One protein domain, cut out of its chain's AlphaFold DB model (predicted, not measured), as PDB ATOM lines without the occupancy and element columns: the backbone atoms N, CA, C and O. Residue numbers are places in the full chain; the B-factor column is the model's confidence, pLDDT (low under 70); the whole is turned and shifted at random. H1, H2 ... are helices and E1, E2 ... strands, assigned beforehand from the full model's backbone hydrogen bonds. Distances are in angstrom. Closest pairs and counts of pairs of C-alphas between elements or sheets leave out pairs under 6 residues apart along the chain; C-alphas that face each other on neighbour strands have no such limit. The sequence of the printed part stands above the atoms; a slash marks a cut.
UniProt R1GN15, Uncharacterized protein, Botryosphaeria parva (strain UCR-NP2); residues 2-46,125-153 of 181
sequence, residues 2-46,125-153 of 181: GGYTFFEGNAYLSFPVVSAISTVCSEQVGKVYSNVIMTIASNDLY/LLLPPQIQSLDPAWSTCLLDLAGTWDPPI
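What this domain is: This is residues 2 to 46 and 125 to 153 of the 181 residues of an uncharacterized protein of Botryosphaeria parva (strain UCR-NP2) (UniProt R1GN15). One long hairpin of two strands, E1 and E2, bends sharply into an arch, with the short helix H1 on its hollow side. The 74 printed residues run E1, E2, H1, mostly strand, with under half in named elements; the sheet E1 - E2 is antiparallel. The whole is only just compact, close to loose, with a radius of gyration of the C-alphas of 13.1 A and spans of 41 by 27 by 21 A.

Where its parts are: Find C-alpha 10 at (165.221, 107.865, 129.000); from there E1, residues 10 to 22, runs 30.7 A. E2, residues 27 to 41, returns over 31.6 A. H1, residues 129 to 134, ends at C-alpha 134 (147.251, 105.823, 125.382), 10.2 A from its first.

How they stand to each other: In the hairpin, look at N 11 and O 40, 2.8 A apart, within hydrogen-bond range. E1 bends by 78 degrees at residue 16, E2 by 86 degrees at residue 35. The closest C-alphas of E2 and H1, Met 38 and Ile 131, are 7.9 A apart; E1 and H1 are near each other, with 5 pairs of C-alphas within 10 A. In H1, 0 of 2 O i to N i+4 pairs are within range, but 3 of 3 O i to N i+3 pairs.

The domain as a whole: The C-alphas farthest apart, Glu 8 and Cys 25, are 41.4 A apart. Residues 47 to 124 are not printed; C-alphas 46 and 125 are 6.0 A apart. Residues 135 to 153 hold no named element. Residues 2 to 4 and 144 to 153 have pLDDT under 70.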
ATOM      1  N   GLY A   2     157.307  89.513 131.053       49.28
ATOM      2  CA  GLY A   2     158.426  89.911 130.189       49.28
ATOM      3  C   GLY A   2     159.391  90.873 130.881       49.28
ATOM      4  O   GLY A   2     158.966  91.717 131.663       49.28
ATOM      5  N   GLY A   3     160.689  90.720 130.615       60.34
ATOM      6  CA  GLY A   3     161.707  91.644 131.105       60.34
ATOM      7  C   GLY A   3     161.629  92.971 130.354       60.34
ATOM      8  O   GLY A   3     161.630  92.983 129.125       60.34
ATOM      9  N   TYR A   4     161.567  94.081 131.083       66.75
ATOM     10  CA  TYR A   4     161.730  95.408 130.499       66.75
ATOM     11  C   TYR A   4     163.221  95.678 130.279       66.75
ATOM     12  O   TYR A   4     164.044  95.394 131.149       66.75
ATOM     13  N   THR A   5     163.573  96.202 129.105       73.56
ATOM     14  CA  THR A   5     164.918  96.725 128.833       73.56
ATOM     15  C   THR A   5     164.871  98.239 128.935       73.56
ATOM     16  O   THR A   5     164.042  98.879 128.289       73.56
ATOM     17  N   PHE A   6     165.755  98.794 129.759       78.38
ATOM     18  CA  PHE A   6     165.865 100.225 130.004       78.38
ATOM     19  C   PHE A   6     167.132 100.763 129.332       78.38
ATOM     20  O   PHE A   6     168.173 100.107 129.357       78.38
ATOM     21  N   PHE A   7     167.035 101.943 128.730       79.06
ATOM     22  CA  PHE A   7     168.089 102.589 127.956       79.06
ATOM     23  C   PHE A   7     168.436 103.940 128.573       79.06
ATOM     24  O   PHE A   7     167.551 104.687 128.993       79.06
ATOM     25  N   GLU A   8     169.728 104.259 128.585       81.12
ATOM     26  CA  GLU A   8     170.229 105.571 128.987       81.12
ATOM     27  C   GLU A   8     169.601 106.693 128.140       81.12
ATOM     28  O   GLU A   8     169.230 106.487 126.984       81.12
ATOM     29  N   GLY A   9     169.443 107.878 128.737       82.88
ATOM     30  CA  GLY A   9     168.783 109.027 128.107       82.88
ATOM     31  C   GLY A   9     167.252 109.014 128.191       82.88
ATOM     32  O   GLY A   9     166.621 109.983 127.765       82.88
ATOM     33  N   ASN A  10     166.659 107.963 128.767       86.38
ATOM     34  CA  ASN A  10     165.221 107.865 129.000       86.38
ATOM     35  C   ASN A  10     164.880 107.781 130.488       86.38
ATOM     36  O   ASN A  10     165.606 107.188 131.291       86.38
ATOM     37  N   ALA A  11     163.705 108.298 130.817       86.94
ATOM     38  CA  ALA A  11     162.991 108.019 132.043       86.94
ATOM     39  C   ALA A  11     161.836 107.045 131.777       86.94
ATOM     40  O   ALA A  11     161.228 107.036 130.705       86.94
ATOM     41  N   TYR A  12     161.523 106.239 132.788       86.44
ATOM     42  CA  TYR A  12     160.477 105.227 132.720       86.44
ATOM     43  C   TYR A  12     159.457 105.490 133.812       86.44
ATOM     44  O   TYR A  12     159.765 105.377 134.998       86.44
ATOM     45  N   LEU A  13     158.245 105.856 133.405       84.88
ATOM     46  CA  LEU A  13     157.147 106.142 134.319       84.88
ATOM     47  C   LEU A  13     156.225 104.933 134.379       84.88
ATOM     48  O   LEU A  13     155.659 104.534 133.361       84.88
ATOM     49  N   SER A  14     156.094 104.350 135.568       85.12
ATOM     50  CA  SER A  14     155.212 103.215 135.823       85.12
ATOM     51  C   SER A  14     153.922 103.701 136.469       85.12
ATOM     52  O   SER A  14     153.952 104.311 137.535       85.12
ATOM     53  N   PHE A  15     152.793 103.398 135.840       84.12
ATOM     54  CA  PHE A  15     151.461 103.713 136.334       84.12
ATOM     55  C   PHE A  15     150.729 102.409 136.659       84.12
ATOM     56  O   PHE A  15     150.379 101.655 135.742       84.12
ATOM     57  N   PRO A  16     150.450 102.125 137.946       84.44
ATOM     58  CA  PRO A  16     149.626 100.981 138.329       84.44
ATOM     59  C   PRO A  16     148.231 101.057 137.704       84.44
ATOM     60  O   PRO A  16     147.725 100.054 137.201       84.44
ATOM     61  N   VAL A  17     147.642 102.257 137.696       85.75
ATOM     62  CA  VAL A  17     146.352 102.576 137.078       85.75
ATOM     63  C   VAL A  17     146.405 103.997 136.520       85.75
ATOM     64  O   VAL A  17     146.954 104.889 137.165       85.75
ATOM     65  N   VAL A  18     145.817 104.208 135.345       88.75
ATOM     66  CA  VAL A  18     145.667 105.522 134.715       88.75
ATOM     67  C   VAL A  18     144.291 105.626 134.050       88.75
ATOM     68  O   VAL A  18     143.832 104.701 133.376       88.75
ATOM     69  N   SER A  19     143.618 106.753 134.279       90.19
ATOM     70  CA  SER A  19     142.269 107.056 133.788       90.19
ATOM     71  C   SER A  19     142.076 108.565 133.671       90.19
ATOM     72  O   SER A  19     142.694 109.314 134.425       90.19
ATOM     73  N   ALA A  20     141.165 109.002 132.801       89.12
ATOM     74  CA  ALA A  20     140.764 110.401 132.687       89.12
ATOM     75  C   ALA A  20     139.310 110.603 133.133       89.12
ATOM     76  O   ALA A  20     138.457 109.735 132.928       89.12
ATOM     77  N   ILE A  21     139.023 111.764 133.723       86.75
ATOM     78  CA  ILE A  21     137.683 112.166 134.166       86.75
ATOM     79  C   ILE A  21     137.379 113.553 133.596       86.75
ATOM     80  O   ILE A  21     138.221 114.448 133.637       86.75
ATOM     81  N   SER A  22     136.166 113.745 133.080       82.94
ATOM     82  CA  SER A  22     135.645 115.069 132.745       82.94
ATOM     83  C   SER A  22     135.271 115.792 134.034       82.94
ATOM     84  O   SER A  22     134.359 115.363 134.737       82.94
ATOM     85  N   THR A  23     135.930 116.905 134.345       76.19
ATOM     86  CA  THR A  23     135.607 117.716 135.534       76.19
ATOM     87  C   THR A  23     134.216 118.347 135.457       76.19
ATOM     88  O   THR A  23     133.597 118.593 136.487       76.19
ATOM     89  N   VAL A  24     133.698 118.566 134.245       77.44
ATOM     90  CA  VAL A  24     132.370 119.153 134.011       77.44
ATOM     91  C   VAL A  24     131.259 118.124 134.217       77.44
ATOM     92  O   VAL A  24     130.245 118.433 134.836       77.44
ATOM     93  N   CYS A  25     131.449 116.899 133.717       77.75
ATOM     94  CA  CYS A  25     130.418 115.855 133.763       77.75
ATOM     95  C   CYS A  25     130.612 114.862 134.916       77.75
ATOM     96  O   CYS A  25     129.721 114.067 135.181       77.75
ATOM     97  N   SER A  26     131.759 114.893 135.604       83.69
ATOM     98  CA  SER A  26     132.170 113.886 136.598       83.69
ATOM     99  C   SER A  26     132.131 112.445 136.065       83.69
ATOM    100  O   SER A  26     131.897 111.498 136.811       83.69
ATOM    101  N   GLU A  27     132.375 112.277 134.764       88.81
ATOM    102  CA  GLU A  27     132.328 110.988 134.069       88.81
ATOM    103  C   GLU A  27     133.707 110.586 133.548       88.81
ATOM    104  O   GLU A  27     134.522 111.435 133.176       88.81
ATOM    105  N   GLN A  28     133.958 109.277 133.500       91.00
ATOM    106  CA  GLN A  28     135.170 108.725 132.905       91.00
ATOM    107  C   GLN A  28     135.212 109.028 131.403       91.00
ATOM    108  O   GLN A  28     134.247 108.788 130.678       91.00
ATOM    109  N   VAL A  29     136.364 109.496 130.928       91.44
ATOM    110  CA  VAL A  29     136.643 109.696 129.504       91.44
ATOM    111  C   VAL A  29     137.575 108.580 129.039       91.44
ATOM    112  O   VAL A  29     138.615 108.344 129.649       91.44
ATOM    113  N   GLY A  30     137.218 107.885 127.958       92.81
ATOM    114  CA  GLY A  30     138.009 106.762 127.444       92.81
ATOM    115  C   GLY A  30     138.028 105.551 128.383       92.81
ATOM    116  O   GLY A  30     137.106 105.333 129.174       92.81
ATOM    117  N   LYS A  31     139.066 104.721 128.272       93.88
ATOM    118  CA  LYS A  31     139.239 103.483 129.051       93.88
ATOM    119  C   LYS A  31     140.065 103.709 130.318       93.88
ATOM    120  O   LYS A  31     140.681 104.746 130.501       93.88
ATOM    121  N   VAL A  32     140.104 102.704 131.189       93.12
ATOM    122  CA  VAL A  32     141.089 102.621 132.275       93.12
ATOM    123  C   VAL A  32     142.212 101.697 131.827       93.12
ATOM    124  O   VAL A  32     141.948 100.604 131.320       93.12
ATOM    125  N   TYR A  33     143.452 102.120 132.042       91.69
ATOM    126  CA  TYR A  33     144.644 101.333 131.749       91.69
ATOM    127  C   TYR A  33     145.350 100.965 133.048       91.69
ATOM    128  O   TYR A  33     145.333 101.732 134.010       91.69
ATOM    129  N   SER A  34     145.972  99.792 133.084       91.44
ATOM    130  CA  SER A  34     146.713  99.310 134.248       91.44
ATOM    131  C   SER A  34     148.088  98.793 133.855       91.44
ATOM    132  O   SER A  34     148.284  98.305 132.742       91.44
ATOM    133  N   ASN A  35     149.035  98.897 134.790       88.62
ATOM    134  CA  ASN A  35     150.423  98.456 134.628       88.62
ATOM    135  C   ASN A  35     151.101  99.039 133.374       88.62
ATOM    136  O   ASN A  35     151.790  98.330 132.637       88.62
ATOM    137  N   VAL A  36     150.878 100.329 133.120       88.44
ATOM    138  CA  VAL A  36     151.468 101.032 131.979       88.44
ATOM    139  C   VAL A  36     152.877 101.467 132.346       88.44
ATOM    140  O   VAL A  36     153.071 102.130 133.359       88.44
ATOM    141  N   ILE A  37     153.853 101.146 131.497       88.44
ATOM    142  CA  ILE A  37     155.183 101.754 131.557       88.44
ATOM    143  C   ILE A  37     155.345 102.647 130.335       88.44
ATOM    144  O   ILE A  37     155.297 102.167 129.202       88.44
ATOM    145  N   MET A  38     155.548 103.941 130.565       86.94
ATOM    146  CA  MET A  38     155.842 104.903 129.508       86.94
ATOM    147  C   MET A  38     157.332 105.210 129.477       86.94
ATOM    148  O   MET A  38     157.940 105.467 130.514       86.94
ATOM    149  N   THR A  39     157.900 105.199 128.275       89.81
ATOM    150  CA  THR A  39     159.271 105.656 128.031       89.81
ATOM    151  C   THR A  39     159.213 107.110 127.594       89.81
ATOM    152  O   THR A  39     158.544 107.424 126.611       89.81
ATOM    153  N   ILE A  40     159.889 107.982 128.331       88.44
ATOM    154  CA  ILE A  40     159.936 109.423 128.083       88.44
ATOM    155  C   ILE A  40     161.402 109.814 127.936       88.44
ATOM    156  O   ILE A  40     162.241 109.334 128.697       88.44
ATOM    157  N   ALA A  41     161.732 110.671 126.971       89.31
ATOM    158  CA  ALA A  41     163.076 111.233 126.901       89.31
ATOM    159  C   ALA A  41     163.350 112.008 128.197       89.31
ATOM    160  O   ALA A  41     162.497 112.768 128.648       89.31
ATOM    161  N   SER A  42     164.528 111.855 128.806       87.62
ATOM    162  CA  SER A  42     164.802 112.500 130.101       87.62
ATOM    163  C   SER A  42     164.643 114.029 130.065       87.62
ATOM    164  O   SER A  42     164.278 114.626 131.069       87.62
ATOM    165  N   ASN A  43     164.849 114.653 128.900       87.00
ATOM    166  CA  ASN A  43     164.686 116.098 128.698       87.00
ATOM    167  C   ASN A  43     163.226 116.549 128.494       87.00
ATOM    168  O   ASN A  43     162.968 117.748 128.515       87.00
ATOM    169  N   ASP A  44     162.291 115.608 128.330       88.00
ATOM    170  CA  ASP A  44     160.849 115.859 128.178       88.00
ATOM    171  C   ASP A  44     160.083 115.616 129.493       88.00
ATOM    172  O   ASP A  44     158.853 115.519 129.506       88.00
ATOM    173  N   LEU A  45     160.797 115.483 130.616       85.50
ATOM    174  CA  LEU A  45     160.190 115.463 131.941       85.50
ATOM    175  C   LEU A  45     160.090 116.870 132.512       85.50
ATOM    176  O   LEU A  45     161.024 117.666 132.431       85.50
ATOM    177  N   TYR A  46     158.969 117.131 133.176       80.69
ATOM    178  CA  TYR A  46     158.679 118.416 133.789       80.69
ATOM    179  C   TYR A  46     158.193 118.237 135.224       80.69
ATOM    180  O   TYR A  46     157.649 117.200 135.607       80.69
ATOM    181  N   LEU A 125     156.208 115.106 139.634       78.69
ATOM    182  CA  LEU A 125     156.289 115.114 138.176       78.69
ATOM    183  C   LEU A 125     154.963 115.572 137.598       78.69
ATOM    184  O   LEU A 125     153.923 115.055 137.997       78.69
ATOM    185  N   LEU A 126     155.002 116.482 136.629       80.44
ATOM    186  CA  LEU A 126     153.829 116.778 135.815       80.44
ATOM    187  C   LEU A 126     153.466 115.570 134.954       80.44
ATOM    188  O   LEU A 126     154.340 114.811 134.527       80.44
ATOM    189  N   LEU A 127     152.169 115.404 134.687       82.06
ATOM    190  CA  LEU A 127     151.704 114.387 133.754       82.06
ATOM    191  C   LEU A 127     152.271 114.692 132.357       82.06
ATOM    192  O   LEU A 127     151.987 115.758 131.809       82.06
ATOM    193  N   PRO A 128     153.072 113.788 131.771       84.50
ATOM    194  CA  PRO A 128     153.671 114.036 130.469       84.50
ATOM    195  C   PRO A 128     152.592 113.974 129.369       84.50
ATOM    196  O   PRO A 128     151.749 113.070 129.402       84.50
ATOM    197  N   PRO A 129     152.616 114.864 128.357       85.88
ATOM    198  CA  PRO A 129     151.613 114.882 127.285       85.88
ATOM    199  C   PRO A 129     151.461 113.564 126.527       85.88
ATOM    200  O   PRO A 129     150.377 113.234 126.048       85.88
ATOM    201  N   GLN A 130     152.527 112.766 126.481       88.75
ATOM    202  CA  GLN A 130     152.563 111.434 125.888       88.75
ATOM    203  C   GLN A 130     151.483 110.506 126.470       88.75
ATOM    204  O   GLN A 130     151.055 109.584 125.777       88.75
ATOM    205  N   ILE A 131     150.980 110.761 127.684       88.69
ATOM    206  CA  ILE A 131     149.897 109.970 128.281       88.69
ATOM    207  C   ILE A 131     148.609 110.000 127.448       88.69
ATOM    208  O   ILE A 131     147.898 109.000 127.389       88.69
ATOM    209  N   GLN A 132     148.337 111.099 126.737       90.00
ATOM    210  CA  GLN A 132     147.156 111.227 125.877       90.00
ATOM    211  C   GLN A 132     147.200 110.267 124.681       90.00
ATOM    212  O   GLN A 132     146.163 109.955 124.108       90.00
ATOM    213  N   SER A 133     148.381 109.757 124.312       91.62
ATOM    214  CA  SER A 133     148.508 108.771 123.231       91.62
ATOM    215  C   SER A 133     147.999 107.375 123.609       91.62
ATOM    216  O   SER A 133     147.784 106.550 122.722       91.62
ATOM    217  N   LEU A 134     147.776 107.107 124.904       91.88
ATOM    218  CA  LEU A 134     147.251 105.823 125.382       91.88
ATOM    219  C   LEU A 134     145.786 105.605 124.978       91.88
ATOM    220  O   LEU A 134     145.373 104.463 124.768       91.88
ATOM    221  N   ASP A 135     145.000 106.674 124.849       94.12
ATOM    222  CA  ASP A 135     143.601 106.608 124.426       94.12
ATOM    223  C   ASP A 135     143.247 107.822 123.556       94.12
ATOM    224  O   ASP A 135     143.335 108.957 124.028       94.12
ATOM    225  N   PRO A 136     142.785 107.627 122.308       94.62
ATOM    226  CA  PRO A 136     142.345 108.728 121.452       94.62
ATOM    227  C   PRO A 136     141.293 109.648 122.097       94.62
ATOM    228  O   PRO A 136     141.246 110.842 121.783       94.62
ATOM    229  N   ALA A 137     140.471 109.123 123.016       93.69
ATOM    230  CA  ALA A 137     139.471 109.901 123.745       93.69
ATOM    231  C   ALA A 137     140.085 110.958 124.682       93.69
ATOM    232  O   ALA A 137     139.380 111.867 125.114       93.69
ATOM    233  N   TRP A 138     141.381 110.868 124.994       91.06
ATOM    234  CA  TRP A 138     142.078 111.795 125.893       91.06
ATOM    235  C   TRP A 138     142.736 112.974 125.177       91.06
ATOM    236  O   TRP A 138     143.307 113.842 125.833       91.06
ATOM    237  N   SER A 139     142.639 113.040 123.848       89.12
ATOM    238  CA  SER A 139     143.249 114.097 123.024       89.12
ATOM    239  C   SER A 139     142.822 115.521 123.400       89.12
ATOM    240  O   SER A 139     143.546 116.473 123.121       89.12
ATOM    241  N   THR A 140     141.666 115.681 124.049       83.94
ATOM    242  CA  THR A 140     141.146 116.976 124.516       83.94
ATOM    243  C   THR A 140     141.236 117.159 126.030       83.94
ATOM    244  O   THR A 140     140.779 118.180 126.545       83.94
ATOM    245  N   CYS A 141     141.760 116.179 126.771       82.75
ATOM    246  CA  CYS A 141     141.904 116.289 128.219       82.75
ATOM    247  C   CYS A 141     143.004 117.295 128.557       82.75
ATOM    248  O   CYS A 141     144.128 117.181 128.070       82.75
ATOM    249  N   LEU A 142     142.703 118.248 129.437       80.31
ATOM    250  CA  LEU A 142     143.748 119.054 130.057       80.31
ATOM    251  C   LEU A 142     144.604 118.153 130.950       80.31
ATOM    252  O   LEU A 142     144.085 117.289 131.657       80.31
ATOM    253  N   LEU A 143     145.915 118.357 130.902       77.50
ATOM    254  CA  LEU A 143     146.844 117.724 131.827       77.50
ATOM    255  C   LEU A 143     146.820 118.561 133.100       77.50
ATOM    256  O   LEU A 143     147.237 119.718 133.080       77.50
ATOM    257  N   ASP A 144     146.262 118.002 134.171       66.69
ATOM    258  CA  ASP A 144     146.241 118.685 135.459       66.69
ATOM    259  C   ASP A 144     147.680 118.995 135.905       66.69
ATOM    260  O   ASP A 144     148.598 118.183 135.739       66.69
ATOM    261  N   LEU A 145     147.873 120.197 136.450       57.81
ATOM    262  CA  LEU A 145     149.148 120.626 137.017       57.81
ATOM    263  C   LEU A 145     149.440 119.899 138.325       57.81
ATOM    264  O   LEU A 145     150.605 119.750 138.692       57.81
ATOM    265  N   ALA A 146     148.408 119.401 139.009       55.81
ATOM    266  CA  ALA A 146     148.582 118.392 140.039       55.81
ATOM    267  C   ALA A 146     149.005 117.090 139.348       55.81
ATOM    268  O   ALA A 146     148.180 116.293 138.913       55.81
ATOM    269  N   GLY A 147     150.316 116.941 139.177       61.25
ATOM    270  CA  GLY A 147     150.943 115.809 138.516       61.25
ATOM    271  C   GLY A 147     150.715 114.459 139.211       61.25
ATOM    272  O   GLY A 147     149.688 114.206 139.838       61.25
ATOM    273  N   THR A 148     151.671 113.535 139.125       64.69
ATOM    274  CA  THR A 148     151.511 112.241 139.803       64.69
ATOM    275  C   THR A 148     151.578 112.431 141.321       64.69
ATOM    276  O   THR A 148     152.609 112.832 141.853       64.69
ATOM    277  N   TRP A 149     150.508 112.091 142.050       59.25
ATOM    278  CA  TRP A 149     150.468 112.096 143.530       59.25
ATOM    279  C   TRP A 149     151.430 111.087 144.196       59.25
ATOM    280  O   TRP A 149     151.420 110.916 145.415       59.25
ATOM    281  N   ASP A 150     152.271 110.441 143.395       61.09
ATOM    282  CA  ASP A 150     153.329 109.533 143.793       61.09
ATOM    283  C   ASP A 150     154.682 110.156 143.394       61.09
ATOM    284  O   ASP A 150     154.930 110.341 142.194       61.09
ATOM    285  N   PRO A 151     155.531 110.576 144.356       62.28
ATOM    286  CA  PRO A 151     156.847 111.116 144.040       62.28
ATOM    287  C   PRO A 151     157.701 110.051 143.337       62.28
ATOM    288  O   PRO A 151     157.654 108.877 143.711       62.28
ATOM    289  N   PRO A 152     158.516 110.431 142.340       65.00
ATOM    290  CA  PRO A 152     159.295 109.468 141.584       65.00
ATOM    291  C   PRO A 152     160.312 108.767 142.488       65.00
ATOM    292  O   PRO A 152     161.044 109.402 143.248       65.00
ATOM    293  N   ILE A 153     160.378 107.441 142.366       66.00
ATOM    294  CA  ILE A 153     161.402 106.622 143.011       66.00
ATOM    295  C   ILE A 153     162.507 106.381 141.976       66.00
ATOM    296  O   ILE A 153     162.247 105.719 140.966       66.00
TER     297      ILE A 153